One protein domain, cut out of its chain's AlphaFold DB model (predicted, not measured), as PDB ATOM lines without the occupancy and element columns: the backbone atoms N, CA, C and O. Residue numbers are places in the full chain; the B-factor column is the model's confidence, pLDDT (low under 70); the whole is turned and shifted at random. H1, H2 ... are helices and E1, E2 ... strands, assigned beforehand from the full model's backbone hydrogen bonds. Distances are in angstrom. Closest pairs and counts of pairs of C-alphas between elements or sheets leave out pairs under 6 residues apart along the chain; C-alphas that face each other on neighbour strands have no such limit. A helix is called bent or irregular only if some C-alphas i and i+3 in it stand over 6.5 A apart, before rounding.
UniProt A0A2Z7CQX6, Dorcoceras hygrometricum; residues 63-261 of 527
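This is residues 63 to 261 of the 527 residues of a protein of Dorcoceras hygrometricum (UniProt A0A2Z7CQX6). Two lobes lie at the ends of an elongated domain, joined by two stretches of chain, residues 129 to 136 and 205 to 211. In one lobe the long helix H7 covers one face of a four-stranded sheet, which H1 and H2 only graze; in the other, H3, H4, H5 and H6 make a cluster of helices, from which residues 161 to 166, of which 161 to 162 belong to H4, stick out. The printed part has 199 residues, with seven named helices and four named strands in the order H1 E1 E2 H2 H3 H4 H5 H6 H7 E3 E4, and its class is mixed, helices and strands. The sheet has the order E1 - E2 - E3 - E4, all antiparallel. The whole is loose, with a radius of gyration of the C-alphas of 21.9 A and spans of 65 by 40 by 28 A.

Residues 63 to 64 pair, parallel, with residues 100 to 101 of E1, residues 99 to 105. H1, residues 69 to 81, only grazes the sheet with its residues 72 to 80. E1 and E2, residues 108 to 114, form a hairpin, with N 101 and O 112 2.9 A apart. H2, residues 122 to 128, only grazes the sheet with residue 122. H1, with residues 72 to 76 alone, touches H2 at a shallow tilt of 28 degrees, opposite ways; their closest C-alphas, those of Asn 76 and Phe 122, are 6.1 A apart. H3, residues 137 to 141, touches H4, residues 147 to 162, with the C-alphas of Leu 140 and Tyr 153 closest at 5.3 A. H4 touches H5, residues 173 to 189, at a steep tilt of 65 degrees, opposite ways; the closest C-alphas, those of Ile 151 and Ala 183, are 4.8 A apart. H6, residues 197 to 204, touches H5 and is about perpendicular to it at 83 degrees, with the C-alphas of Tyr 180 and Tyr 197 closest at 5.9 A. H4 touches H6 with residues 148 to 155 alone and is only just about perpendicular to it, at 71 degrees; the C-alphas of Ile 151 and Thr 200 are closest, at 6.1 A. H7, residues 212 to 231, is on the sheet at a height of 8.5 A, over E1 and E2, and runs along the strands at 11 degrees to E2 on the local plane; these are two layers, a helix on one face of a sheet. Its closest C-alphas to E2 are those of Val 218 and Ala 111, 5.8 A. E3, residues 240 to 244, is the antiparallel neighbour of E2, with N 241 and O 111 2.8 A apart. E3 and the edge strand E4, residues 250 to 254, form a hairpin, with N 242 and O 252 2.8 A apart. H6 and H7 are apart, as are H2 and H3. Every O i to N i+4 pair is within hydrogen-bond range in H1, H3, H5, H6 and H7, against 9 of 12 in H4 and 1 of 3 in H2, where 3 of 4 O i to N i+3 pairs are.

H1 begins at C-alpha 69 at (140.773, 172.110, 163.864) and is 17.9 A long. E1 measures 20.2 A and E2 20.0 A. H2 is irregular, with C-alphas 124 and 127 7.9 A apart. H3 is 6.0 A long. H4, 20.7 A, has a kink of 32 degrees near residue 156; it is neither bent nor irregular, but only just: C-alphas 156 and 159 are 6.3 A apart. H5 is 24.6 A long and H6 10.5 A. H7, the longest helix, measures 27.7 A from C-alpha 212 at (123.654, 178.459, 174.571). E3 is 13.3 A long, and E4, 12.9 A, ends at C-alpha 254 at (128.485, 181.823, 150.919).

The two C-alphas farthest apart, those of Ser 87 and Leu 189, are 68.0 A apart. The printed part has no cut. The link from H1 to E1 is long, with 17 residues. The mean pLDDT of the printed part is 90.3, and residues 132 to 133 are under 70.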
ATOM      1  N   VAL A  63     127.635 164.085 161.550       98.00
ATOM      2  CA  VAL A  63     127.390 165.452 162.040       98.00
ATOM      3  C   VAL A  63     128.443 165.823 163.080       98.00
ATOM      4  O   VAL A  63     128.678 165.083 164.033       98.00
ATOM      5  N   LEU A  64     129.086 166.974 162.899       97.19
ATOM      6  CA  LEU A  64     130.252 167.411 163.656       97.19
ATOM      7  C   LEU A  64     129.916 168.632 164.516       97.19
ATOM      8  O   LEU A  64     129.484 169.671 164.021       97.19
ATOM      9  N   GLY A  65     130.184 168.508 165.814       95.44
ATOM     10  CA  GLY A  65     130.156 169.594 166.799       95.44
ATOM     11  C   GLY A  65     131.474 169.664 167.568       95.44
ATOM     12  O   GLY A  65     131.475 169.684 168.795       95.44
ATOM     13  N   LEU A  66     132.590 169.585 166.837       93.19
ATOM     14  CA  LEU A  66     133.944 169.486 167.389       93.19
ATOM     15  C   LEU A  66     134.474 170.863 167.822       93.19
ATOM     16  O   LEU A  66     133.987 171.904 167.390       93.19
ATOM     17  N   ASP A  67     135.502 170.895 168.657       89.44
ATOM     18  CA  ASP A  67     136.088 172.125 169.212       89.44
ATOM     19  C   ASP A  67     137.492 172.435 168.673       89.44
ATOM     20  O   ASP A  67     137.959 173.562 168.794       89.44
ATOM     21  N   SER A  68     138.132 171.479 167.998       83.81
ATOM     22  CA  SER A  68     139.474 171.633 167.432       83.81
ATOM     23  C   SER A  68     139.492 171.555 165.905       83.81
ATOM     24  O   SER A  68     138.610 170.971 165.263       83.81
ATOM     25  N   ILE A  69     140.505 172.183 165.307       81.44
ATOM     26  CA  ILE A  69     140.773 172.110 163.864       81.44
ATOM     27  C   ILE A  69     141.329 170.723 163.531       81.44
ATOM     28  O   ILE A  69     140.992 170.150 162.502       81.44
ATOM     29  N   GLU A  70     142.137 170.159 164.424       76.50
ATOM     30  CA  GLU A  70     142.768 168.851 164.288       76.50
ATOM     31  C   GLU A  70     141.730 167.732 164.197       76.50
ATOM     32  O   GLU A  70     141.806 166.914 163.283       76.50
ATOM     33  N   ALA A  71     140.728 167.725 165.083       82.06
ATOM     34  CA  ALA A  71     139.669 166.719 165.044       82.06
ATOM     35  C   ALA A  71     138.809 166.844 163.773       82.06
ATOM     36  O   ALA A  71     138.444 165.836 163.169       82.06
ATOM     37  N   ARG A  72     138.534 168.078 163.321       88.56
ATOM     38  CA  ARG A  72     137.832 168.336 162.049       88.56
ATOM     39  C   ARG A  72     138.637 167.874 160.835       88.56
ATOM     40  O   ARG A  72     138.069 167.275 159.930       88.56
ATOM     41  N   SER A  73     139.945 168.126 160.826       79.94
ATOM     42  CA  SER A  73     140.879 167.670 159.786       79.94
ATOM     43  C   SER A  73     140.936 166.144 159.732       79.94
ATOM     44  O   SER A  73     140.814 165.561 158.657       79.94
ATOM     45  N   TYR A  74     141.008 165.491 160.896       80.31
ATOM     46  CA  TYR A  74     141.001 164.035 161.000       80.31
ATOM     47  C   TYR A  74     139.727 163.423 160.411       80.31
ATOM     48  O   TYR A  74     139.810 162.601 159.501       80.31
ATOM     49  N   ILE A  75     138.543 163.840 160.875       87.56
ATOM     50  CA  ILE A  75     137.287 163.243 160.399       87.56
ATOM     51  C   ILE A  75     137.009 163.583 158.928       87.56
ATOM     52  O   ILE A  75     136.440 162.763 158.210       87.56
ATOM     53  N   ASN A  76     137.470 164.745 158.445       87.31
ATOM     54  CA  ASN A  76     137.431 165.080 157.022       87.31
ATOM     55  C   ASN A  76     138.286 164.117 156.191       87.31
ATOM     56  O   ASN A  76     137.829 163.636 155.156       87.31
ATOM     57  N   ALA A  77     139.500 163.803 156.654       77.00
ATOM     58  CA  ALA A  77     140.371 162.834 156.000       77.00
ATOM     59  C   ALA A  77     139.769 161.420 156.009       77.00
ATOM     60  O   ALA A  77     139.855 160.736 154.996       77.00
ATOM     61  N   VAL A  78     139.123 161.005 157.106       79.25
ATOM     62  CA  VAL A  78     138.409 159.717 157.185       79.25
ATOM     63  C   VAL A  78     137.283 159.658 156.151       79.25
ATOM     64  O   VAL A  78     137.249 158.740 155.340       79.25
ATOM     65  N   ALA A  79     136.409 160.665 156.111       87.38
ATOM     66  CA  ALA A  79     135.288 160.696 155.173       87.38
ATOM     67  C   ALA A  79     135.736 160.767 153.705       87.38
ATOM     68  O   ALA A  79     135.180 160.079 152.854       87.38
ATOM     69  N   CYS A  80     136.772 161.557 153.404       84.12
ATOM     70  CA  CYS A  80     137.370 161.598 152.068       84.12
ATOM     71  C   CYS A  80     138.183 160.334 151.738       84.12
ATOM     72  O   CYS A  80     138.494 160.105 150.573       84.12
ATOM     73  N   GLY A  81     138.553 159.534 152.739       74.88
ATOM     74  CA  GLY A  81     139.263 158.270 152.568       74.88
ATOM     75  C   GLY A  81     138.382 157.166 151.985       74.88
ATOM     76  O   GLY A  81     138.903 156.314 151.276       74.88
ATOM     77  N   PHE A  82     137.069 157.222 152.229       80.44
ATOM     78  CA  PHE A  82     136.088 156.335 151.594       80.44
ATOM     79  C   PHE A  82     135.743 156.742 150.163       80.44
ATOM     80  O   PHE A  82     135.168 155.949 149.439       80.44
ATOM     81  N   LEU A  83     136.076 157.970 149.759       83.38
ATOM     82  CA  LEU A  83     135.653 158.527 148.485       83.38
ATOM     83  C   LEU A  83     136.389 157.884 147.304       83.38
ATOM     84  O   LEU A  83     137.607 158.052 147.144       83.38
ATOM     85  N   GLU A  84     135.617 157.250 146.433       81.62
ATOM     86  CA  GLU A  84     136.081 156.677 145.177       81.62
ATOM     87  C   GLU A  84     135.721 157.561 143.986       81.62
ATOM     88  O   GLU A  84     134.841 158.421 144.057       81.62
ATOM     89  N   TYR A  85     136.438 157.352 142.883       82.94
ATOM     90  CA  TYR A  85     136.242 158.073 141.633       82.94
ATOM     91  C   TYR A  85     136.147 157.091 140.478       82.94
ATOM     92  O   TYR A  85     136.940 156.146 140.409       82.94
ATOM     93  N   ASN A  86     135.214 157.346 139.566       81.38
ATOM     94  CA  ASN A  86     135.088 156.594 138.325       81.38
ATOM     95  C   ASN A  86     136.189 156.987 137.312       81.38
ATOM     96  O   ASN A  86     137.118 157.747 137.618       81.38
ATOM     97  N   SER A  87     136.111 156.431 136.102       75.88
ATOM     98  CA  SER A  87     137.042 156.720 135.001       75.88
ATOM     99  C   SER A  87     137.027 158.177 134.536       75.88
ATOM    100  O   SER A  87     138.024 158.632 133.981       75.88
ATOM    101  N   ASP A  88     135.933 158.893 134.782       80.06
ATOM    102  CA  ASP A  88     135.718 160.280 134.364       80.06
ATOM    103  C   ASP A  88     136.065 161.290 135.472       80.06
ATOM    104  O   ASP A  88     135.766 162.477 135.365       80.06
ATOM    105  N   ASP A  89     136.740 160.832 136.533       80.44
ATOM    106  CA  ASP A  89     137.123 161.623 137.708       80.44
ATOM    107  C   ASP A  89     135.929 162.190 138.494       80.44
ATOM    108  O   ASP A  89     136.081 163.124 139.293       80.44
ATOM    109  N   GLU A  90     134.757 161.578 138.340       85.31
ATOM    110  CA  GLU A  90     133.555 161.901 139.098       85.31
ATOM    111  C   GLU A  90     133.455 161.018 140.351       85.31
ATOM    112  O   GLU A  90     133.814 159.834 140.311       85.31
ATOM    113  N   PRO A  91     133.023 161.581 141.494       87.69
ATOM    114  CA  PRO A  91     132.885 160.821 142.727       87.69
ATOM    115  C   PRO A  91     131.785 159.761 142.600       87.69
ATOM    116  O   PRO A  91     130.684 160.062 142.145       87.69
ATOM    117  N   VAL A  92     132.068 158.541 143.053       88.12
ATOM    118  CA  VAL A  92     131.079 157.452 143.114       88.12
ATOM    119  C   VAL A  92     130.134 157.721 144.284       88.12
ATOM    120  O   VAL A  92     130.568 157.691 145.439       88.12
ATOM    121  N   GLU A  93     128.864 158.016 143.995       87.69
ATOM    122  CA  GLU A  93     127.897 158.543 144.969       87.69
ATOM    123  C   GLU A  93     127.719 157.637 146.197       87.69
ATOM    124  O   GLU A  93     127.643 158.135 147.320       87.69
ATOM    125  N   GLU A  94     127.743 156.316 146.017       86.56
ATOM    126  CA  GLU A  94     127.565 155.320 147.082       86.56
ATOM    127  C   GLU A  94     128.697 155.340 148.119       86.56
ATOM    128  O   GLU A  94     128.515 154.946 149.274       86.56
ATOM    129  N   THR A  95     129.874 155.824 147.715       85.62
ATOM    130  CA  THR A  95     131.075 155.900 148.558       85.62
ATOM    131  C   THR A  95     131.194 157.235 149.295       85.62
ATOM    132  O   THR A  95     131.987 157.387 150.231       85.62
ATOM    133  N   VAL A  96     130.377 158.220 148.910       91.25
ATOM    134  CA  VAL A  96     130.369 159.547 149.517       91.25
ATOM    135  C   VAL A  96     129.802 159.455 150.931       91.25
ATOM    136  O   VAL A  96     128.699 158.966 151.161       91.25
ATOM    137  N   LYS A  97     130.541 160.007 151.896       91.94
ATOM    138  CA  LYS A  97     130.084 160.191 153.277       91.94
ATOM    139  C   LYS A  97     129.852 161.680 153.562       91.94
ATOM    140  O   LYS A  97     130.811 162.388 153.877       91.94
ATOM    141  N   PRO A  98     128.609 162.187 153.436       95.81
ATOM    142  CA  PRO A  98     128.278 163.570 153.759       95.81
ATOM    143  C   PRO A  98     128.652 163.945 155.195       95.81
ATOM    144  O   PRO A  98     128.335 163.228 156.150       95.81
ATOM    145  N   LEU A  99     129.271 165.115 155.344       97.19
ATOM    146  CA  LEU A  99     129.556 165.737 156.631       97.19
ATOM    147  C   LEU A  99     128.742 167.019 156.794       97.19
ATOM    148  O   LEU A  99     128.695 167.862 155.897       97.19
ATOM    149  N   VAL A 100     128.182 167.214 157.982       97.81
ATOM    150  CA  VAL A 100     127.598 168.493 158.394       97.81
ATOM    151  C   VAL A 100     128.383 169.003 159.590       97.81
ATOM    152  O   VAL A 100     128.395 168.355 160.628       97.81
ATOM    153  N   ASP A 101     129.062 170.141 159.464       97.38
ATOM    154  CA  ASP A 101     129.899 170.696 160.535       97.38
ATOM    155  C   ASP A 101     129.345 172.007 161.072       97.38
ATOM    156  O   ASP A 101     129.039 172.928 160.315       97.38
ATOM    157  N   GLY A 102     129.278 172.085 162.398       96.88
ATOM    158  CA  GLY A 102     129.002 173.301 163.139       96.88
ATOM    159  C   GLY A 102     130.225 173.783 163.913       96.88
ATOM    160  O   GLY A 102     130.993 172.996 164.476       96.88
ATOM    161  N   GLY A 103     130.384 175.100 164.001       95.12
ATOM    162  CA  GLY A 103     131.337 175.741 164.903       95.12
ATOM    163  C   GLY A 103     130.767 177.015 165.511       95.12
ATOM    164  O   GLY A 103     129.924 177.685 164.916       95.12
ATOM    165  N   THR A 104     131.205 177.336 166.724       94.81
ATOM    166  CA  THR A 104     130.682 178.465 167.503       94.81
ATOM    167  C   THR A 104     131.784 179.119 168.318       94.81
ATOM    168  O   THR A 104     132.554 178.422 168.977       94.81
ATOM    169  N   GLU A 105     131.789 180.446 168.350       92.06
ATOM    170  CA  GLU A 105     132.671 181.265 169.175       92.06
ATOM    171  C   GLU A 105     131.923 182.539 169.592       92.06
ATOM    172  O   GLU A 105     131.604 183.407 168.779       92.06
ATOM    173  N   GLY A 106     131.596 182.649 170.880       92.38
ATOM    174  CA  GLY A 106     130.821 183.757 171.428       92.38
ATOM    175  C   GLY A 106     129.474 183.931 170.720       92.38
ATOM    176  O   GLY A 106     128.606 183.059 170.783       92.38
ATOM    177  N   PHE A 107     129.299 185.076 170.057       94.69
ATOM    178  CA  PHE A 107     128.111 185.415 169.261       94.69
ATOM    179  C   PHE A 107     128.268 185.118 167.765       94.69
ATOM    180  O   PHE A 107     127.423 185.519 166.968       94.69
ATOM    181  N   LYS A 108     129.343 184.445 167.363       95.00
ATOM    182  CA  LYS A 108     129.603 184.050 165.981       95.00
ATOM    183  C   LYS A 108     129.530 182.537 165.858       95.00
ATOM    184  O   LYS A 108     129.816 181.800 166.801       95.00
ATOM    185  N   GLY A 109     129.161 182.065 164.682       95.31
ATOM    186  CA  GLY A 109     129.178 180.644 164.387       95.31
ATOM    187  C   GLY A 109     129.024 180.368 162.907       95.31
ATOM    188  O   GLY A 109     128.758 181.270 162.109       95.31
ATOM    189  N   HIS A 110     129.188 179.108 162.543       95.75
ATOM    190  CA  HIS A 110     128.996 178.643 161.184       95.75
ATOM    191  C   HIS A 110     128.357 177.263 161.171       95.75
ATOM    192  O   HIS A 110     128.565 176.466 162.082       95.75
ATOM    193  N   ALA A 111     127.609 176.994 160.109       97.19
ATOM    194  CA  ALA A 111     127.167 175.662 159.734       97.19
ATOM    195  C   ALA A 111     127.598 175.423 158.290       97.19
ATOM    196  O   ALA A 111     127.437 176.303 157.442       97.19
ATOM    197  N   ARG A 112     128.161 174.258 158.000       95.25
ATOM    198  CA  ARG A 112     128.614 173.920 156.654       95.25
ATOM    199  C   ARG A 112     128.237 172.503 156.272       95.25
ATOM    200  O   ARG A 112     128.206 171.615 157.122       95.25
ATOM    201  N   ILE A 113     128.010 172.312 154.983       96.44
ATOM    202  CA  ILE A 113     127.809 171.002 154.376       96.44
ATOM    203  C   ILE A 113     129.035 170.688 153.543       96.44
ATOM    204  O   ILE A 113     129.449 171.491 152.708       96.44
ATOM    205  N   ILE A 114     129.592 169.508 153.776       95.94
ATOM    206  CA  ILE A 114     130.668 168.942 152.984       95.94
ATOM    207  C   ILE A 114     130.144 167.636 152.394       95.94
ATOM    208  O   ILE A 114     129.948 166.652 153.098       95.94
ATOM    209  N   ILE A 115     129.937 167.639 151.088       95.19
ATOM    210  CA  ILE A 115     129.833 166.464 150.227       95.19
ATOM    211  C   ILE A 115     131.242 166.224 149.650       95.19
ATOM    212  O   ILE A 115     131.654 166.991 148.764       95.19
ATOM    213  N   PRO A 116     132.028 165.257 150.171       91.69
ATOM    214  CA  PRO A 116     133.358 164.951 149.645       91.69
ATOM    215  C   PRO A 116     133.339 164.719 148.129       91.69
ATOM    216  O   PRO A 116     132.430 164.088 147.608       91.69
ATOM    217  N   GLY A 117     134.325 165.259 147.410       89.50
ATOM    218  CA  GLY A 117     134.425 165.123 145.952       89.50
ATOM    219  C   GLY A 117     133.618 166.141 145.152       89.50
ATOM    220  O   GLY A 117     134.089 166.554 144.093       89.50
ATOM    221  N   THR A 118     132.499 166.627 145.688       92.31
ATOM    222  CA  THR A 118     131.603 167.574 144.999       92.31
ATOM    223  C   THR A 118     131.768 169.002 145.518       92.31
ATOM    224  O   THR A 118     132.039 169.931 144.762       92.31
ATOM    225  N   THR A 119     131.666 169.187 146.832       94.12
ATOM    226  CA  THR A 119     131.821 170.493 147.504       94.12
ATOM    227  C   THR A 119     133.231 170.635 148.098       94.12
ATOM    228  O   THR A 119     133.944 169.631 148.230       94.12
ATOM    229  N   PRO A 120     133.686 171.849 148.466       94.56
ATOM    230  CA  PRO A 120     134.950 172.000 149.182       94.56
ATOM    231  C   PRO A 120     134.953 171.192 150.486       94.56
ATOM    232  O   PRO A 120     134.084 171.364 151.338       94.56
ATOM    233  N   CYS A 121     135.966 170.341 150.661       92.81
ATOM    234  CA  CYS A 121     136.183 169.664 151.936       92.81
ATOM    235  C   CYS A 121     136.760 170.623 152.984       92.81
ATOM    236  O   CYS A 121     137.088 171.775 152.680       92.81
ATOM    237  N   PHE A 122     136.937 170.146 154.218       90.50
ATOM    238  CA  PHE A 122     137.501 170.973 155.286       90.50
ATOM    239  C   PHE A 122     138.837 171.615 154.887       90.50
ATOM    240  O   PHE A 122     138.998 172.830 155.006       90.50
ATOM    241  N   GLU A 123     139.759 170.827 154.329       84.19
ATOM    242  CA  GLU A 123     141.072 171.294 153.884       84.19
ATOM    243  C   GLU A 123     141.023 172.345 152.768       84.19
ATOM    244  O   GLU A 123     141.882 173.224 152.755       84.19
ATOM    245  N   CYS A 124     140.020 172.326 151.880       87.38
ATOM    246  CA  CYS A 124     139.852 173.370 150.855       87.38
ATOM    247  C   CYS A 124     139.631 174.760 151.478       87.38
ATOM    248  O   CYS A 124     139.969 175.782 150.885       87.38
ATOM    249  N   THR A 125     139.058 174.798 152.682       89.75
ATOM    250  CA  THR A 125     138.660 176.031 153.378       89.75
ATOM    251  C   THR A 125     139.396 176.249 154.697       89.75
ATOM    252  O   THR A 125     139.012 177.109 155.484       89.75
ATOM    253  N   ILE A 126     140.487 175.517 154.949       83.81
ATOM    254  CA  ILE A 126     141.227 175.606 156.220       83.81
ATOM    255  C   ILE A 126     141.764 177.018 156.500       83.81
ATOM    256  O   ILE A 126     141.911 177.410 157.652       83.81
ATOM    257  N   TRP A 127     142.004 177.801 155.448       81.62
ATOM    258  CA  TRP A 127     142.450 179.193 155.519       81.62
ATOM    259  C   TRP A 127     141.397 180.157 156.094       81.62
ATOM    260  O   TRP A 127     141.753 181.272 156.463       81.62
ATOM    261  N   LEU A 128     140.124 179.748 156.192       86.75
ATOM    262  CA  LEU A 128     139.083 180.527 156.874       86.75
ATOM    263  C   LEU A 128     139.291 180.572 158.392       86.75
ATOM    264  O   LEU A 128     138.771 181.472 159.052       86.75
ATOM    265  N   PHE A 129     140.024 179.609 158.952       81.81
ATOM    266  CA  PHE A 129     140.334 179.596 160.373       81.81
ATOM    267  C   PHE A 129     141.500 180.551 160.644       81.81
ATOM    268  O   PHE A 129     142.552 180.419 160.010       81.81
ATOM    269  N   PRO A 130     141.345 181.507 161.577       76.06
ATOM    270  CA  PRO A 130     142.414 182.439 161.888       76.06
ATOM    271  C   PRO A 130     143.635 181.680 162.430       76.06
ATOM    272  O   PRO A 130     143.482 180.671 163.129       76.06
ATOM    273  N   PRO A 131     144.861 182.146 162.133       71.19
ATOM    274  CA  PRO A 131     146.048 181.566 162.733       71.19
ATOM    275  C   PRO A 131     145.967 181.717 164.254       71.19
ATOM    276  O   PRO A 131     145.584 182.767 164.767       71.19
ATOM    277  N   GLN A 132     146.354 180.668 164.982       67.56
ATOM    278  CA  GLN A 132     146.455 180.753 166.435       67.56
ATOM    279  C   GLN A 132     147.450 181.852 166.813       67.56
ATOM    280  O   GLN A 132     148.586 181.863 166.326       67.56
ATOM    281  N   VAL A 133     147.022 182.762 167.688       68.81
ATOM    282  CA  VAL A 133     147.868 183.835 168.206       68.81
ATOM    283  C   VAL A 133     148.984 183.194 169.027       68.81
ATOM    284  O   VAL A 133     148.742 182.604 170.074       68.81
ATOM    285  N   LYS A 134     150.219 183.276 168.529       74.69
ATOM    286  CA  LYS A 134     151.418 182.868 169.264       74.69
ATOM    287  C   LYS A 134     152.258 184.100 169.520       74.69
ATOM    288  O   LYS A 134     152.764 184.710 168.578       74.69
ATOM    289  N   PHE A 135     152.414 184.452 170.788       80.94
ATOM    290  CA  PHE A 135     153.256 185.576 171.165       80.94
ATOM    291  C   PHE A 135     154.735 185.229 170.926       80.94
ATOM    292  O   PHE A 135     155.183 184.145 171.316       80.94
ATOM    293  N   PRO A 136     155.521 186.113 170.288       85.69
ATOM    294  CA  PRO A 136     156.956 185.909 170.150       85.69
ATOM    295  C   PRO A 136     157.643 185.823 171.518       85.69
ATOM    296  O   PRO A 136     157.372 186.635 172.404       85.69
ATOM    297  N   LEU A 137     158.590 184.893 171.677       87.00
ATOM    298  CA  LEU A 137     159.318 184.708 172.942       87.00
ATOM    299  C   LEU A 137     160.052 185.978 173.393       87.00
ATOM    300  O   LEU A 137     160.044 186.288 174.578       87.00
ATOM    301  N   CYS A 138     160.624 186.753 172.464       88.00
ATOM    302  CA  CYS A 138     161.270 188.029 172.790       88.00
ATOM    303  C   CYS A 138     160.282 189.051 173.375       88.00
ATOM    304  O   CYS A 138     160.620 189.779 174.302       88.00
ATOM    305  N   THR A 139     159.038 189.083 172.894       90.12
ATOM    306  CA  THR A 139     157.987 189.944 173.450       90.12
ATOM    307  C   THR A 139     157.585 189.484 174.844       90.12
ATOM    308  O   THR A 139     157.445 190.311 175.739       90.12
ATOM    309  N   LEU A 140     157.444 188.172 175.054       90.62
ATOM    310  CA  LEU A 140     157.116 187.626 176.369       90.62
ATOM    311  C   LEU A 140     158.226 187.891 177.390       90.62
ATOM    312  O   LEU A 140     157.918 188.299 178.506       90.62
ATOM    313  N   ALA A 141     159.491 187.687 177.012       88.38
ATOM    314  CA  ALA A 141     160.647 187.756 177.903       88.38
ATOM    315  C   ALA A 141     161.146 189.185 178.178       88.38
ATOM    316  O   ALA A 141     161.440 189.502 179.330       88.38
ATOM    317  N   GLU A 142     161.194 190.049 177.163       90.94
ATOM    318  CA  GLU A 142     161.860 191.360 177.250       90.94
ATOM    319  C   GLU A 142     160.867 192.528 177.252       90.94
ATOM    320  O   GLU A 142     161.015 193.479 178.012       90.94
ATOM    321  N   THR A 143     159.850 192.483 176.383       92.38
ATOM    322  CA  THR A 143     159.008 193.656 176.071       92.38
ATOM    323  C   THR A 143     157.505 193.346 176.118       92.38
ATOM    324  O   THR A 143     156.813 193.468 175.099       92.38
ATOM    325  N   PRO A 144     156.955 192.945 177.284       93.50
ATOM    326  CA  PRO A 144     155.518 192.754 177.427       93.50
ATOM    327  C   PRO A 144     154.785 194.088 177.213       93.50
ATOM    328  O   PRO A 144     155.300 195.159 177.522       93.50
ATOM    329  N   ARG A 145     153.580 194.021 176.641       92.38
ATOM    330  CA  ARG A 145     152.767 195.200 176.271       92.38
ATOM    331  C   ARG A 145     151.329 195.091 176.758       92.38
ATOM    332  O   ARG A 145     150.683 196.098 177.004       92.38
ATOM    333  N   THR A 146     150.834 193.865 176.891       93.94
ATOM    334  CA  THR A 146     149.469 193.560 177.311       93.94
ATOM    335  C   THR A 146     149.493 192.645 178.531       93.94
ATOM    336  O   THR A 146     150.469 191.928 178.768       93.94
ATOM    337  N   ALA A 147     148.397 192.627 179.291       94.00
ATOM    338  CA  ALA A 147     148.232 191.717 180.425       94.00
ATOM    339  C   ALA A 147     148.382 190.237 180.013       94.00
ATOM    340  O   ALA A 147     148.932 189.439 180.771       94.00
ATOM    341  N   ALA A 148     147.963 189.881 178.792       92.75
ATOM    342  CA  ALA A 148     148.138 188.540 178.236       92.75
ATOM    343  C   ALA A 148     149.621 188.151 178.099       92.75
ATOM    344  O   ALA A 148     149.976 187.025 178.431       92.75
ATOM    345  N   HIS A 149     150.505 189.083 177.711       94.38
ATOM    346  CA  HIS A 149     151.948 188.812 177.642       94.38
ATOM    347  C   HIS A 149     152.538 188.496 179.025       94.38
ATOM    348  O   HIS A 149     153.383 187.614 179.151       94.38
ATOM    349  N   CYS A 150     152.090 189.199 180.072       95.38
ATOM    350  CA  CYS A 150     152.533 188.944 181.445       95.38
ATOM    351  C   CYS A 150     152.077 187.566 181.943       95.38
ATOM    352  O   CYS A 150     152.852 186.865 182.593       95.38
ATOM    353  N   ILE A 151     150.844 187.175 181.609       95.25
ATOM    354  CA  ILE A 151     150.283 185.863 181.950       95.25
ATOM    355  C   ILE A 151     151.029 184.741 181.224       95.25
ATOM    356  O   ILE A 151     151.450 183.784 181.867       95.25
ATOM    357  N   GLU A 152     151.244 184.870 179.914       92.25
ATOM    358  CA  GLU A 152     151.950 183.850 179.129       92.25
ATOM    359  C   GLU A 152     153.416 183.717 179.524       92.25
ATOM    360  O   GLU A 152     153.946 182.612 179.561       92.25
ATOM    361  N   TYR A 153     154.075 184.815 179.901       94.38
ATOM    362  CA  TYR A 153     155.406 184.723 180.493       94.38
ATOM    363  C   TYR A 153     155.391 183.890 181.783       94.38
ATOM    364  O   TYR A 153     156.236 183.012 181.960       94.38
ATOM    365  N   ALA A 154     154.441 184.155 182.687       94.44
ATOM    366  CA  ALA A 154     154.349 183.429 183.950       94.44
ATOM    367  C   ALA A 154     154.082 181.931 183.726       94.44
ATOM    368  O   ALA A 154     154.693 181.091 184.379       94.44
ATOM    369  N   HIS A 155     153.213 181.609 182.769       92.69
ATOM    370  CA  HIS A 155     152.832 180.247 182.413       92.69
ATOM    371  C   HIS A 155     153.933 179.472 181.672       92.69
ATOM    372  O   HIS A 155     154.258 178.363 182.077       92.69
ATOM    373  N   LEU A 156     154.514 180.037 180.608       89.44
ATOM    374  CA  LEU A 156     155.408 179.306 179.697       89.44
ATOM    375  C   LEU A 156     156.890 179.405 180.052       89.44
ATOM    376  O   LEU A 156     157.671 178.560 179.629       89.44
ATOM    377  N   ILE A 157     157.300 180.469 180.745       91.06
ATOM    378  CA  ILE A 157     158.715 180.725 181.044       91.06
ATOM    379  C   ILE A 157     158.943 180.584 182.545       91.06
ATOM    380  O   ILE A 157     159.747 179.765 182.987       91.06
ATOM    381  N   LYS A 158     158.203 181.352 183.354       93.00
ATOM    382  CA  LYS A 158     158.478 181.435 184.792       93.00
ATOM    383  C   LYS A 158     158.128 180.159 185.550       93.00
ATOM    384  O   LYS A 158     158.800 179.841 186.529       93.00
ATOM    385  N   TRP A 159     157.083 179.448 185.124       92.00
ATOM    386  CA  TRP A 159     156.687 178.185 185.742       92.00
ATOM    387  C   TRP A 159     157.834 177.173 185.721       92.00
ATOM    388  O   TRP A 159     158.226 176.683 186.779       92.00
ATOM    389  N   ASP A 160     158.415 176.933 184.545       88.44
ATOM    390  CA  ASP A 160     159.493 175.957 184.349       88.44
ATOM    391  C   ASP A 160     160.798 176.371 185.051       88.44
ATOM    392  O   ASP A 160     161.517 175.514 185.578       88.44
ATOM    393  N   GLU A 161     161.082 177.679 185.130       88.56
ATOM    394  CA  GLU A 161     162.211 178.221 185.904       88.56
ATOM    395  C   GLU A 161     162.110 177.888 187.401       88.56
ATOM    396  O   GLU A 161     163.121 177.598 188.037       88.56
ATOM    397  N   VAL A 162     160.908 177.964 187.983       89.81
ATOM    398  CA  VAL A 162     160.702 177.837 189.438       89.81
ATOM    399  C   VAL A 162     160.366 176.404 189.850       89.81
ATOM    400  O   VAL A 162     160.773 175.955 190.921       89.81
ATOM    401  N   HIS A 163     159.634 175.673 189.013       85.31
ATOM    402  CA  HIS A 163     159.094 174.349 189.319       85.31
ATOM    403  C   HIS A 163     159.739 173.245 188.484       85.31
ATOM    404  O   HIS A 163     159.060 172.286 188.113       85.31
ATOM    405  N   SER A 164     161.039 173.358 188.202       79.62
ATOM    406  CA  SER A 164     161.782 172.435 187.337       79.62
ATOM    407  C   SER A 164     161.388 170.967 187.568       79.62
ATOM    408  O   SER A 164     161.602 170.407 188.642       79.62
ATOM    409  N   GLY A 165     160.774 170.350 186.552       77.44
ATOM    410  CA  GLY A 165     160.332 168.950 186.573       77.44
ATOM    411  C   GLY A 165     158.866 168.696 186.961       77.44
ATOM    412  O   GLY A 165     158.426 167.553 186.855       77.44
ATOM    413  N   LYS A 166     158.083 169.710 187.361       85.06
ATOM    414  CA  LYS A 166     156.627 169.587 187.567       85.06
ATOM    415  C   LYS A 166     155.853 170.195 186.399       85.06
ATOM    416  O   LYS A 166     155.937 171.396 186.149       85.06
ATOM    417  N   SER A 167     155.041 169.379 185.731       85.88
ATOM    418  CA  SER A 167     154.139 169.852 184.680       85.88
ATOM    419  C   SER A 167     153.084 170.799 185.249       85.88
ATOM    420  O   SER A 167     152.453 170.495 186.265       85.88
ATOM    421  N   PHE A 168     152.871 171.923 184.569       89.12
ATOM    422  CA  PHE A 168     151.753 172.807 184.857       89.12
ATOM    423  C   PHE A 168     150.422 172.093 184.582       89.12
ATOM    424  O   PHE A 168     150.278 171.384 183.588       89.12
ATOM    425  N   ASP A 169     149.453 172.306 185.468       87.12
ATOM    426  CA  ASP A 169     148.096 171.766 185.345       87.12
ATOM    427  C   ASP A 169     147.110 172.942 185.371       87.12
ATOM    428  O   ASP A 169     146.967 173.575 186.424       87.12
ATOM    429  N   PRO A 170     146.452 173.262 184.243       85.12
ATOM    430  CA  PRO A 170     145.508 174.371 184.160       85.12
ATOM    431  C   PRO A 170     144.235 174.146 184.987       85.12
ATOM    432  O   PRO A 170     143.529 175.109 185.300       85.12
ATOM    433  N   ASP A 171     143.898 172.907 185.341       83.81
ATOM    434  CA  ASP A 171     142.706 172.593 186.127       83.81
ATOM    435  C   ASP A 171     142.962 172.628 187.635       83.81
ATOM    436  O   ASP A 171     142.009 172.755 188.409       83.81
ATOM    437  N   ASN A 172     144.230 172.645 188.055       88.25
ATOM    438  CA  ASN A 172     144.610 172.831 189.448       88.25
ATOM    439  C   ASN A 172     144.470 174.315 189.873       88.25
ATOM    440  O   ASN A 172     145.191 175.185 189.361       88.25
ATOM    441  N   PRO A 173     143.595 174.640 190.850       89.88
ATOM    442  CA  PRO A 173     143.417 176.009 191.330       89.88
ATOM    443  C   PRO A 173     144.694 176.643 191.893       89.88
ATOM    444  O   PRO A 173     144.885 177.846 191.725       89.88
ATOM    445  N   GLU A 174     145.570 175.859 192.528       92.00
ATOM    446  CA  GLU A 174     146.824 176.347 193.116       92.00
ATOM    447  C   GLU A 174     147.814 176.778 192.032       92.00
ATOM    448  O   GLU A 174     148.403 177.856 192.116       92.00
ATOM    449  N   HIS A 175     147.938 175.977 190.971       93.38
ATOM    450  CA  HIS A 175     148.779 176.294 189.818       93.38
ATOM    451  C   HIS A 175     148.296 177.576 189.129       93.38
ATOM    452  O   HIS A 175     149.073 178.501 188.884       93.38
ATOM    453  N   MET A 176     146.986 177.675 188.887       92.62
ATOM    454  CA  MET A 176     146.370 178.867 188.303       92.62
ATOM    455  C   MET A 176     146.551 180.111 189.180       92.62
ATOM    456  O   MET A 176     146.802 181.203 188.663       92.62
ATOM    457  N   GLN A 177     146.438 179.960 190.502       94.25
ATOM    458  CA  GLN A 177     146.646 181.052 191.446       94.25
ATOM    459  C   GLN A 177     148.098 181.535 191.430       94.25
ATOM    460  O   GLN A 177     148.335 182.743 191.439       94.25
ATOM    461  N   TRP A 178     149.059 180.615 191.343       95.50
ATOM    462  CA  TRP A 178     150.472 180.956 191.232       95.50
ATOM    463  C   TRP A 178     150.767 181.757 189.957       95.50
ATOM    464  O   TRP A 178     151.377 182.824 190.035       95.50
ATOM    465  N   VAL A 179     150.264 181.302 188.800       95.56
ATOM    466  CA  VAL A 179     150.443 182.017 187.521       95.56
ATOM    467  C   VAL A 179     149.826 183.409 187.591       95.56
ATOM    468  O   VAL A 179     150.439 184.374 187.141       95.56
ATOM    469  N   TYR A 180     148.642 183.543 188.194       96.62
ATOM    470  CA  TYR A 180     148.015 184.845 188.409       96.62
ATOM    471  C   TYR A 180     148.897 185.769 189.259       96.62
ATOM    472  O   TYR A 180     149.158 186.901 188.852       96.62
ATOM    473  N   SER A 181     149.393 185.298 190.407       96.50
ATOM    474  CA  SER A 181     150.248 186.099 191.289       96.50
ATOM    475  C   SER A 181     151.535 186.555 190.604       96.50
ATOM    476  O   SER A 181     151.935 187.708 190.757       96.50
ATOM    477  N   GLU A 182     152.171 185.688 189.824       96.50
ATOM    478  CA  GLU A 182     153.410 186.027 189.124       96.50
ATOM    479  C   GLU A 182     153.169 186.964 187.929       96.50
ATOM    480  O   GLU A 182     153.934 187.904 187.700       96.50
ATOM    481  N   ALA A 183     152.051 186.787 187.222       96.62
ATOM    482  CA  ALA A 183     151.628 187.694 186.165       96.62
ATOM    483  C   ALA A 183     151.348 189.111 186.691       96.62
ATOM    484  O   ALA A 183     151.697 190.077 186.016       96.62
ATOM    485  N   VAL A 184     150.759 189.247 187.890       97.19
ATOM    486  CA  VAL A 184     150.528 190.551 188.541       97.19
ATOM    487  C   VAL A 184     151.852 191.250 188.839       97.19
ATOM    488  O   VAL A 184     152.025 192.391 188.419       97.19
ATOM    489  N   LYS A 185     152.819 190.559 189.460       96.56
ATOM    490  CA  LYS A 185     154.149 191.140 189.732       96.56
ATOM    491  C   LYS A 185     154.824 191.618 188.451       96.56
ATOM    492  O   LYS A 185     155.383 192.711 188.402       96.56
ATOM    493  N   ARG A 186     154.762 190.812 187.386       95.44
ATOM    494  CA  ARG A 186     155.331 191.196 186.092       95.44
ATOM    495  C   ARG A 186     154.605 192.387 185.481       95.44
ATOM    496  O   ARG A 186     155.247 193.265 184.923       95.44
ATOM    497  N   ALA A 187     153.285 192.436 185.578       96.62
ATOM    498  CA  ALA A 187     152.512 193.556 185.068       96.62
ATOM    499  C   ALA A 187     152.831 194.860 185.817       96.62
ATOM    500  O   ALA A 187     153.007 195.892 185.175       96.62
ATOM    501  N   GLU A 188     153.020 194.805 187.139       96.19
ATOM    502  CA  GLU A 188     153.467 195.945 187.952       96.19
ATOM    503  C   GLU A 188     154.857 196.448 187.536       96.19
ATOM    504  O   GLU A 188     155.038 197.653 187.365       96.19
ATOM    505  N   LEU A 189     155.813 195.542 187.284       95.19
ATOM    506  CA  LEU A 189     157.169 195.897 186.834       95.19
ATOM    507  C   LEU A 189     157.183 196.688 185.516       95.19
ATOM    508  O   LEU A 189     158.011 197.579 185.344       95.19
ATOM    509  N   PHE A 190     156.274 196.372 184.594       94.88
ATOM    510  CA  PHE A 190     156.179 197.028 183.285       94.88
ATOM    511  C   PHE A 190     155.074 198.097 183.218       94.88
ATOM    512  O   PHE A 190     154.842 198.667 182.153       94.88
ATOM    513  N   GLY A 191     154.386 198.382 184.330       94.69
ATOM    514  CA  GLY A 191     153.292 199.357 184.379       94.69
ATOM    515  C   GLY A 191     152.071 198.980 183.526       94.69
ATOM    516  O   GLY A 191     151.383 199.861 183.014       94.69
ATOM    517  N   ILE A 192     151.804 197.684 183.343       95.81
ATOM    518  CA  ILE A 192     150.719 197.159 182.504       95.81
ATOM    519  C   ILE A 192     149.477 196.894 183.374       95.81
ATOM    520  O   ILE A 192     149.518 196.041 184.259       95.81
ATOM    521  N   PRO A 193     148.339 197.570 183.144       93.56
ATOM    522  CA  PRO A 193     147.109 197.295 183.881       93.56
ATOM    523  C   PRO A 193     146.348 196.085 183.309       93.56
ATOM    524  O   PRO A 193     146.575 195.645 182.184       93.56
ATOM    525  N   GLY A 194     145.371 195.578 184.068       91.62
ATOM    526  CA  GLY A 194     144.347 194.662 183.540       91.62
ATOM    527  C   GLY A 194     144.570 193.165 183.781       91.62
ATOM    528  O   GLY A 194     143.759 192.361 183.321       91.62
ATOM    529  N   VAL A 195     145.600 192.762 184.535       94.81
ATOM    530  CA  VAL A 195     145.737 191.361 184.972       94.81
ATOM    531  C   VAL A 195     144.654 191.034 186.001       94.81
ATOM    532  O   VAL A 195     144.584 191.617 187.081       94.81
ATOM    533  N   THR A 196     143.794 190.072 185.675       94.69
ATOM    534  CA  THR A 196     142.747 189.559 186.568       94.69
ATOM    535  C   THR A 196     142.753 188.040 186.534       94.69
ATOM    536  O   THR A 196     143.105 187.461 185.510       94.69
ATOM    537  N   TYR A 197     142.298 187.384 187.604       92.44
ATOM    538  CA  TYR A 197     142.243 185.918 187.650       92.44
ATOM    539  C   TYR A 197     141.424 185.317 186.492       92.44
ATOM    540  O   TYR A 197     141.827 184.332 185.881       92.44
ATOM    541  N   SER A 198     140.310 185.963 186.121       89.88
ATOM    542  CA  SER A 198     139.489 185.542 184.977       89.88
ATOM    543  C   SER A 198     140.232 185.662 183.644       89.88
ATOM    544  O   SER A 198     140.052 184.806 182.781       89.88
ATOM    545  N   LEU A 199     141.047 186.707 183.462       90.69
ATOM    546  CA  LEU A 199     141.882 186.853 182.270       90.69
ATOM    547  C   LEU A 199     143.004 185.811 182.268       90.69
ATOM    548  O   LEU A 199     143.271 185.226 181.227       90.69
ATOM    549  N   THR A 200     143.602 185.520 183.428       92.50
ATOM    550  CA  THR A 200     144.601 184.454 183.577       92.50
ATOM    551  C   THR A 200     144.035 183.102 183.164       92.50
ATOM    552  O   THR A 200     144.639 182.419 182.346       92.50
ATOM    553  N   GLN A 201     142.844 182.742 183.651       88.06
ATOM    554  CA  GLN A 201     142.146 181.531 183.212       88.06
ATOM    555  C   GLN A 201     141.869 181.542 181.706       88.06
ATOM    556  O   GLN A 201     142.095 180.534 181.043       88.06
ATOM    557  N   GLY A 202     141.406 182.676 181.170       87.75
ATOM    558  CA  GLY A 202     141.115 182.846 179.748       87.75
ATOM    559  C   GLY A 202     142.326 182.603 178.850       87.75
ATOM    560  O   GLY A 202     142.223 181.846 177.892       87.75
ATOM    561  N   VAL A 203     143.465 183.209 179.191       87.88
ATOM    562  CA  VAL A 203     144.720 183.105 178.433       87.88
ATOM    563  C   VAL A 203     145.312 181.702 178.563       87.88
ATOM    564  O   VAL A 203     145.503 181.028 177.560       87.88
ATOM    565  N   VAL A 204     145.508 181.208 179.790       88.44
ATOM    566  CA  VAL A 204     146.166 179.912 180.035       88.44
ATOM    567  C   VAL A 204     145.374 178.742 179.444       88.44
ATOM    568  O   VAL A 204     145.953 177.844 178.836       88.44
ATOM    569  N   LYS A 205     144.043 178.745 179.592       84.25
ATOM    570  CA  LYS A 205     143.186 177.676 179.053       84.25
ATOM    571  C   LYS A 205     142.737 177.921 177.612       84.25
ATOM    572  O   LYS A 205     141.976 177.109 177.095       84.25
ATOM    573  N   ASN A 206     143.144 179.029 176.982       82.00
ATOM    574  CA  ASN A 206     142.631 179.467 175.680       82.00
ATOM    575  C   ASN A 206     141.089 179.396 175.605       82.00
ATOM    576  O   ASN A 206     140.518 178.804 174.688       82.00
ATOM    577  N   ILE A 207     140.398 179.942 176.616       80.06
ATOM    578  CA  ILE A 207     138.942 179.788 176.764       80.06
ATOM    579  C   ILE A 207     138.221 180.495 175.617       80.06
ATOM    580  O   ILE A 207     138.166 181.723 175.568       80.06
ATOM    581  N   ILE A 208     137.566 179.710 174.764       80.62
ATOM    582  CA  ILE A 208     136.635 180.210 173.752       80.62
ATOM    583  C   ILE A 208     135.289 180.505 174.437       80.62
ATOM    584  O   ILE A 208     134.681 179.591 175.012       80.62
ATOM    585  N   PRO A 209     134.781 181.754 174.405       82.06
ATOM    586  CA  PRO A 209     133.466 182.069 174.948       82.06
ATOM    587  C   PRO A 209     132.388 181.215 174.276       82.06
ATOM    588  O   PRO A 209     132.351 181.099 173.054       82.06
ATOM    589  N   ALA A 210     131.479 180.638 175.059       86.06
ATOM    590  CA  ALA A 210     130.445 179.753 174.533       86.06
ATOM    591  C   ALA A 210     129.080 180.080 175.142       86.06
ATOM    592  O   ALA A 210     128.934 180.164 176.365       86.06
ATOM    593  N   ILE A 211     128.076 180.250 174.278       90.69
ATOM    594  CA  ILE A 211     126.739 180.729 174.641       90.69
ATOM    595  C   ILE A 211     125.693 179.755 174.098       90.69
ATOM    596  O   ILE A 211     125.762 179.328 172.946       90.69
ATOM    597  N   ALA A 212     124.703 179.413 174.927       93.94
ATOM    598  CA  ALA A 212     123.654 178.459 174.571       93.94
ATOM    599  C   ALA A 212     122.852 178.880 173.326       93.94
ATOM    600  O   ALA A 212     122.524 178.030 172.504       93.94
ATOM    601  N   SER A 213     122.570 180.178 173.159       95.00
ATOM    602  CA  SER A 213     121.822 180.701 172.009       95.00
ATOM    603  C   SER A 213     122.559 180.495 170.685       95.00
ATOM    604  O   SER A 213     121.970 179.977 169.742       95.00
ATOM    605  N   THR A 214     123.850 180.830 170.618       95.69
ATOM    606  CA  THR A 214     124.680 180.608 169.422       95.69
ATOM    607  C   THR A 214     124.759 179.121 169.080       95.69
ATOM    608  O   THR A 214     124.563 178.745 167.925       95.69
ATOM    609  N   ASN A 215     124.963 178.268 170.091       96.00
ATOM    610  CA  ASN A 215     124.974 176.816 169.911       96.00
ATOM    611  C   ASN A 215     123.642 176.301 169.366       96.00
ATOM    612  O   ASN A 215     123.660 175.457 168.480       96.00
ATOM    613  N   ALA A 216     122.512 176.815 169.859       97.00
ATOM    614  CA  ALA A 216     121.184 176.429 169.391       97.00
ATOM    615  C   ALA A 216     120.931 176.847 167.935       97.00
ATOM    616  O   ALA A 216     120.382 176.064 167.168       97.00
ATOM    617  N   ILE A 217     121.351 178.051 167.532       96.56
ATOM    618  CA  ILE A 217     121.199 178.530 166.147       96.56
ATOM    619  C   ILE A 217     122.009 177.654 165.186       96.56
ATOM    620  O   ILE A 217     121.486 177.186 164.175       96.56
ATOM    621  N   VAL A 218     123.279 177.399 165.512       97.44
ATOM    622  CA  VAL A 218     124.166 176.596 164.661       97.44
ATOM    623  C   VAL A 218     123.751 175.126 164.639       97.44
ATOM    624  O   VAL A 218     123.718 174.526 163.565       97.44
ATOM    625  N   SER A 219     123.389 174.540 165.785       97.25
ATOM    626  CA  SER A 219     122.935 173.147 165.834       97.25
ATOM    627  C   SER A 219     121.605 172.951 165.112       97.25
ATOM    628  O   SER A 219     121.440 171.935 164.446       97.25
ATOM    629  N   ALA A 220     120.692 173.930 165.169       97.75
ATOM    630  CA  ALA A 220     119.451 173.906 164.400       97.75
ATOM    631  C   ALA A 220     119.722 173.937 162.891       97.75
ATOM    632  O   ALA A 220     119.133 173.147 162.158       97.75
ATOM    633  N   ALA A 221     120.644 174.792 162.432       97.06
ATOM    634  CA  ALA A 221     121.057 174.809 161.031       97.06
ATOM    635  C   ALA A 221     121.660 173.458 160.610       97.06
ATOM    636  O   ALA A 221     121.243 172.895 159.604       97.06
ATOM    637  N   CYS A 222     122.570 172.892 161.410       98.12
ATOM    638  CA  CYS A 222     123.168 171.587 161.120       98.12
ATOM    639  C   CYS A 222     122.113 170.471 161.068       98.12
ATOM    640  O   CYS A 222     122.056 169.731 160.093       98.12
ATOM    641  N   ALA A 223     121.240 170.379 162.075       97.81
ATOM    642  CA  ALA A 223     120.195 169.360 162.137       97.81
ATOM    643  C   ALA A 223     119.201 169.471 160.970       97.81
ATOM    644  O   ALA A 223     118.782 168.452 160.422       97.81
ATOM    645  N   LEU A 224     118.853 170.696 160.560       97.06
ATOM    646  CA  LEU A 224     117.980 170.929 159.412       97.06
ATOM    647  C   LEU A 224     118.633 170.473 158.103       97.06
ATOM    648  O   LEU A 224     117.975 169.838 157.286       97.06
ATOM    649  N   GLU A 225     119.918 170.759 157.902       97.06
ATOM    650  CA  GLU A 225     120.638 170.281 156.720       97.06
ATOM    651  C   GLU A 225     120.810 168.761 156.722       97.06
ATOM    652  O   GLU A 225     120.604 168.128 155.691       97.06
ATOM    653  N   THR A 226     121.081 168.149 157.876       97.25
ATOM    654  CA  THR A 226     121.077 166.687 158.008       97.25
ATOM    655  C   THR A 226     119.720 166.106 157.616       97.25
ATOM    656  O   THR A 226     119.671 165.169 156.824       97.25
ATOM    657  N   LEU A 227     118.612 166.683 158.095       96.88
ATOM    658  CA  LEU A 227     117.266 166.240 157.726       96.88
ATOM    659  C   LEU A 227     117.033 166.326 156.212       96.88
ATOM    660  O   LEU A 227     116.492 165.387 155.628       96.88
ATOM    661  N   LYS A 228     117.452 167.421 155.568       96.44
ATOM    662  CA  LYS A 228     117.335 167.596 154.113       96.44
ATOM    663  C   LYS A 228     118.123 166.540 153.342       96.44
ATOM    664  O   LYS A 228     117.581 165.984 152.397       96.44
ATOM    665  N   ILE A 229     119.352 166.239 153.770       94.19
ATOM    666  CA  ILE A 229     120.196 165.217 153.134       94.19
ATOM    667  C   ILE A 229     119.561 163.827 153.278       94.19
ATOM    668  O   ILE A 229     119.460 163.112 152.291       94.19
ATOM    669  N   VAL A 230     119.086 163.453 154.476       94.75
ATOM    670  CA  VAL A 230     118.481 162.122 154.708       94.75
ATOM    671  C   VAL A 230     117.171 161.944 153.944       94.75
ATOM    672  O   VAL A 230     116.916 160.883 153.387       94.75
ATOM    673  N   SER A 231     116.298 162.952 153.975       95.50
ATOM    674  CA  SER A 231     114.922 162.817 153.478       95.50
ATOM    675  C   SER A 231     114.729 163.263 152.032       95.50
ATOM    676  O   SER A 231     113.678 162.996 151.456       95.50
ATOM    677  N   GLY A 232     115.672 164.022 151.467       93.75
ATOM    678  CA  GLY A 232     115.500 164.675 150.170       93.75
ATOM    679  C   GLY A 232     114.357 165.700 150.134       93.75
ATOM    680  O   GLY A 232     113.939 166.108 149.054       93.75
ATOM    681  N   CYS A 233     113.821 166.133 151.286       95.56
ATOM    682  CA  CYS A 233     112.611 166.965 151.337       95.56
ATOM    683  C   CYS A 233     112.795 168.391 150.788       95.56
ATOM    684  O   CYS A 233     111.818 169.071 150.480       95.56
ATOM    685  N   SER A 234     114.036 168.871 150.692       95.69
ATOM    686  CA  SER A 234     114.379 170.192 150.168       95.69
ATOM    687  C   SER A 234     115.825 170.208 149.684       95.69
ATOM    688  O   SER A 234     116.647 169.397 150.107       95.69
ATOM    689  N   LYS A 235     116.162 171.204 148.857       92.75
ATOM    690  CA  LYS A 235     117.554 171.525 148.529       92.75
ATOM    691  C   LYS A 235     118.326 171.935 149.783       92.75
ATOM    692  O   LYS A 235     117.796 172.655 150.642       92.75
ATOM    693  N   THR A 236     119.567 171.476 149.857       91.88
ATOM    694  CA  THR A 236     120.532 171.821 150.900       91.88
ATOM    695  C   THR A 236     121.074 173.239 150.713       91.88
ATOM    696  O   THR A 236     120.951 173.825 149.634       91.88
ATOM    697  N   LEU A 237     121.685 173.808 151.756       89.81
ATOM    698  CA  LEU A 237     122.487 175.029 151.604       89.81
ATOM    699  C   LEU A 237     123.669 174.793 150.645       89.81
ATOM    700  O   LEU A 237     124.117 173.659 150.488       89.81
ATOM    701  N   SER A 238     124.186 175.860 150.021       87.94
ATOM    702  CA  SER A 238     125.249 175.758 149.005       87.94
ATOM    703  C   SER A 238     126.514 175.088 149.549       87.94
ATOM    704  O   SER A 238     126.950 174.075 149.016       87.94
ATOM    705  N   ASN A 239     127.096 175.630 150.626       90.50
ATOM    706  CA  ASN A 239     128.058 174.901 151.463       90.50
ATOM    707  C   ASN A 239     128.386 175.592 152.792       90.50
ATOM    708  O   ASN A 239     128.698 174.879 153.737       90.50
ATOM    709  N   TYR A 240     128.303 176.924 152.919       95.50
ATOM    710  CA  TYR A 240     128.762 177.601 154.139       95.50
ATOM    711  C   TYR A 240     127.823 178.717 154.607       95.50
ATOM    712  O   TYR A 240     127.713 179.776 153.989       95.50
ATOM    713  N   LEU A 241     127.166 178.507 155.745       96.38
ATOM    714  CA  LEU A 241     126.378 179.507 156.461       96.38
ATOM    715  C   LEU A 241     127.228 180.121 157.577       96.38
ATOM    716  O   LEU A 241     127.742 179.416 158.439       96.38
ATOM    717  N   THR A 242     127.301 181.447 157.604       95.62
ATOM    718  CA  THR A 242     127.840 182.224 158.728       95.62
ATOM    719  C   THR A 242     126.714 182.874 159.514       95.62
ATOM    720  O   THR A 242     125.765 183.397 158.929       95.62
ATOM    721  N   TYR A 243     126.854 182.881 160.834       96.00
ATOM    722  CA  TYR A 243     126.014 183.603 161.775       96.00
ATOM    723  C   TYR A 243     126.874 184.593 162.566       96.00
ATOM    724  O   TYR A 243     127.936 184.237 163.084       96.00
ATOM    725  N   ASN A 244     126.403 185.832 162.675       95.75
ATOM    726  CA  ASN A 244     126.984 186.862 163.523       95.75
ATOM    727  C   ASN A 244     125.866 187.579 164.289       95.75
ATOM    728  O   ASN A 244     124.982 188.187 163.684       95.75
ATOM    729  N   GLY A 245     125.926 187.483 165.615       93.81
ATOM    730  CA  GLY A 245     124.986 188.089 166.554       93.81
ATOM    731  C   GLY A 245     125.569 189.229 167.391       93.81
ATOM    732  O   GLY A 245     125.020 189.523 168.448       93.81
ATOM    733  N   VAL A 246     126.715 189.810 167.002       91.12
ATOM    734  CA  VAL A 246     127.335 190.925 167.751       91.12
ATOM    735  C   VAL A 246     126.510 192.208 167.603       91.12
ATOM    736  O   VAL A 246     126.229 192.875 168.593       91.12
ATOM    737  N   GLU A 247     126.077 192.520 166.380       90.62
ATOM    738  CA  GLU A 247     125.222 193.667 166.062       90.62
ATOM    739  C   GLU A 247     123.976 193.176 165.315       90.62
ATOM    740  O   GLU A 247     124.006 192.922 164.112       90.62
ATOM    741  N   GLY A 248     122.871 192.993 166.043       91.12
ATOM    742  CA  GLY A 248     121.642 192.429 165.480       91.12
ATOM    743  C   GLY A 248     121.779 190.948 165.107       91.12
ATOM    744  O   GLY A 248     122.540 190.212 165.730       91.12
ATOM    745  N   LEU A 249     121.006 190.500 164.113       92.56
ATOM    746  CA  LEU A 249     121.058 189.134 163.584       92.56
ATOM    747  C   LEU A 249     121.468 189.186 162.116       92.56
ATOM    748  O   LEU A 249     120.688 189.612 161.266       92.56
ATOM    749  N   HIS A 250     122.681 188.726 161.822       95.12
ATOM    750  CA  HIS A 250     123.186 188.636 160.461       95.12
ATOM    751  C   HIS A 250     123.539 187.191 160.115       95.12
ATOM    752  O   HIS A 250     124.425 186.583 160.720       95.12
ATOM    753  N   THR A 251     122.890 186.659 159.082       95.38
ATOM    754  CA  THR A 251     123.216 185.358 158.496       95.38
ATOM    755  C   THR A 251     123.583 185.521 157.033       95.38
ATOM    756  O   THR A 251     122.844 186.158 156.283       95.38
ATOM    757  N   LYS A 252     124.690 184.914 156.606       94.69
ATOM    758  CA  LYS A 252     125.106 184.918 155.201       94.69
ATOM    759  C   LYS A 252     125.485 183.519 154.758       94.69
ATOM    760  O   LYS A 252     126.360 182.894 155.357       94.69
ATOM    761  N   VAL A 253     124.849 183.071 153.681       95.31
ATOM    762  CA  VAL A 253     125.252 181.875 152.943       95.31
ATOM    763  C   VAL A 253     126.274 182.303 151.900       95.31
ATOM    764  O   VAL A 253     126.046 183.248 151.146       95.31
ATOM    765  N   THR A 254     127.423 181.646 151.905       93.81
ATOM    766  CA  THR A 254     128.485 181.823 150.919       93.81
ATOM    767  C   THR A 254     128.752 180.473 150.282       93.81
ATOM    768  O   THR A 254     128.752 179.451 150.967       93.81
ATOM    769  N   GLU A 255     128.953 180.477 148.973       94.12
ATOM    770  CA  GLU A 255     129.341 179.293 148.224       94.12
ATOM    771  C   GLU A 255     130.844 179.346 147.969       94.12
ATOM    772  O   GLU A 255     131.342 180.180 147.215       94.12
ATOM    773  N   PHE A 256     131.577 178.473 148.647       93.94
ATOM    774  CA  PHE A 256     132.983 178.234 148.366       93.94
ATOM    775  C   PHE A 256     133.133 177.190 147.264       93.94
ATOM    776  O   PHE A 256     132.348 176.249 147.167       93.94
ATOM    777  N   VAL A 257     134.170 177.338 146.447       93.06
ATOM    778  CA  VAL A 257     134.464 176.404 145.359       93.06
ATOM    779  C   VAL A 257     135.446 175.349 145.858       93.06
ATOM    780  O   VAL A 257     136.375 175.655 146.609       93.06
ATOM    781  N   LYS A 258     135.234 174.096 145.449       91.88
ATOM    782  CA  LYS A 258     136.174 173.004 145.699       91.88
ATOM    783  C   LYS A 258     137.512 173.311 145.025       91.88
ATOM    784  O   LYS A 258     137.557 173.643 143.843       91.88
ATOM    785  N   ASP A 259     138.598 173.149 145.771       85.81
ATOM    786  CA  ASP A 259     139.938 173.152 145.189       85.81
ATOM    787  C   ASP A 259     140.120 171.883 144.341       85.81
ATOM    788  O   ASP A 259     140.044 170.766 144.860       85.81
ATOM    789  N   GLN A 260     140.321 172.054 143.034       82.19
ATOM    790  CA  GLN A 260     140.464 170.939 142.093       82.19
ATOM    791  C   GLN A 260     141.755 170.149 142.324       82.19
ATOM    792  O   GLN A 260     141.788 168.942 142.091       82.19
ATOM    793  N   ASP A 261     142.776 170.800 142.880       76.56
ATOM    794  CA  ASP A 261     144.049 170.178 143.236       76.56
ATOM    795  C   ASP A 261     144.075 169.729 144.709       76.56
ATOM    796  O   ASP A 261     145.142 169.430 145.267       76.56
TER     797      ASP A 261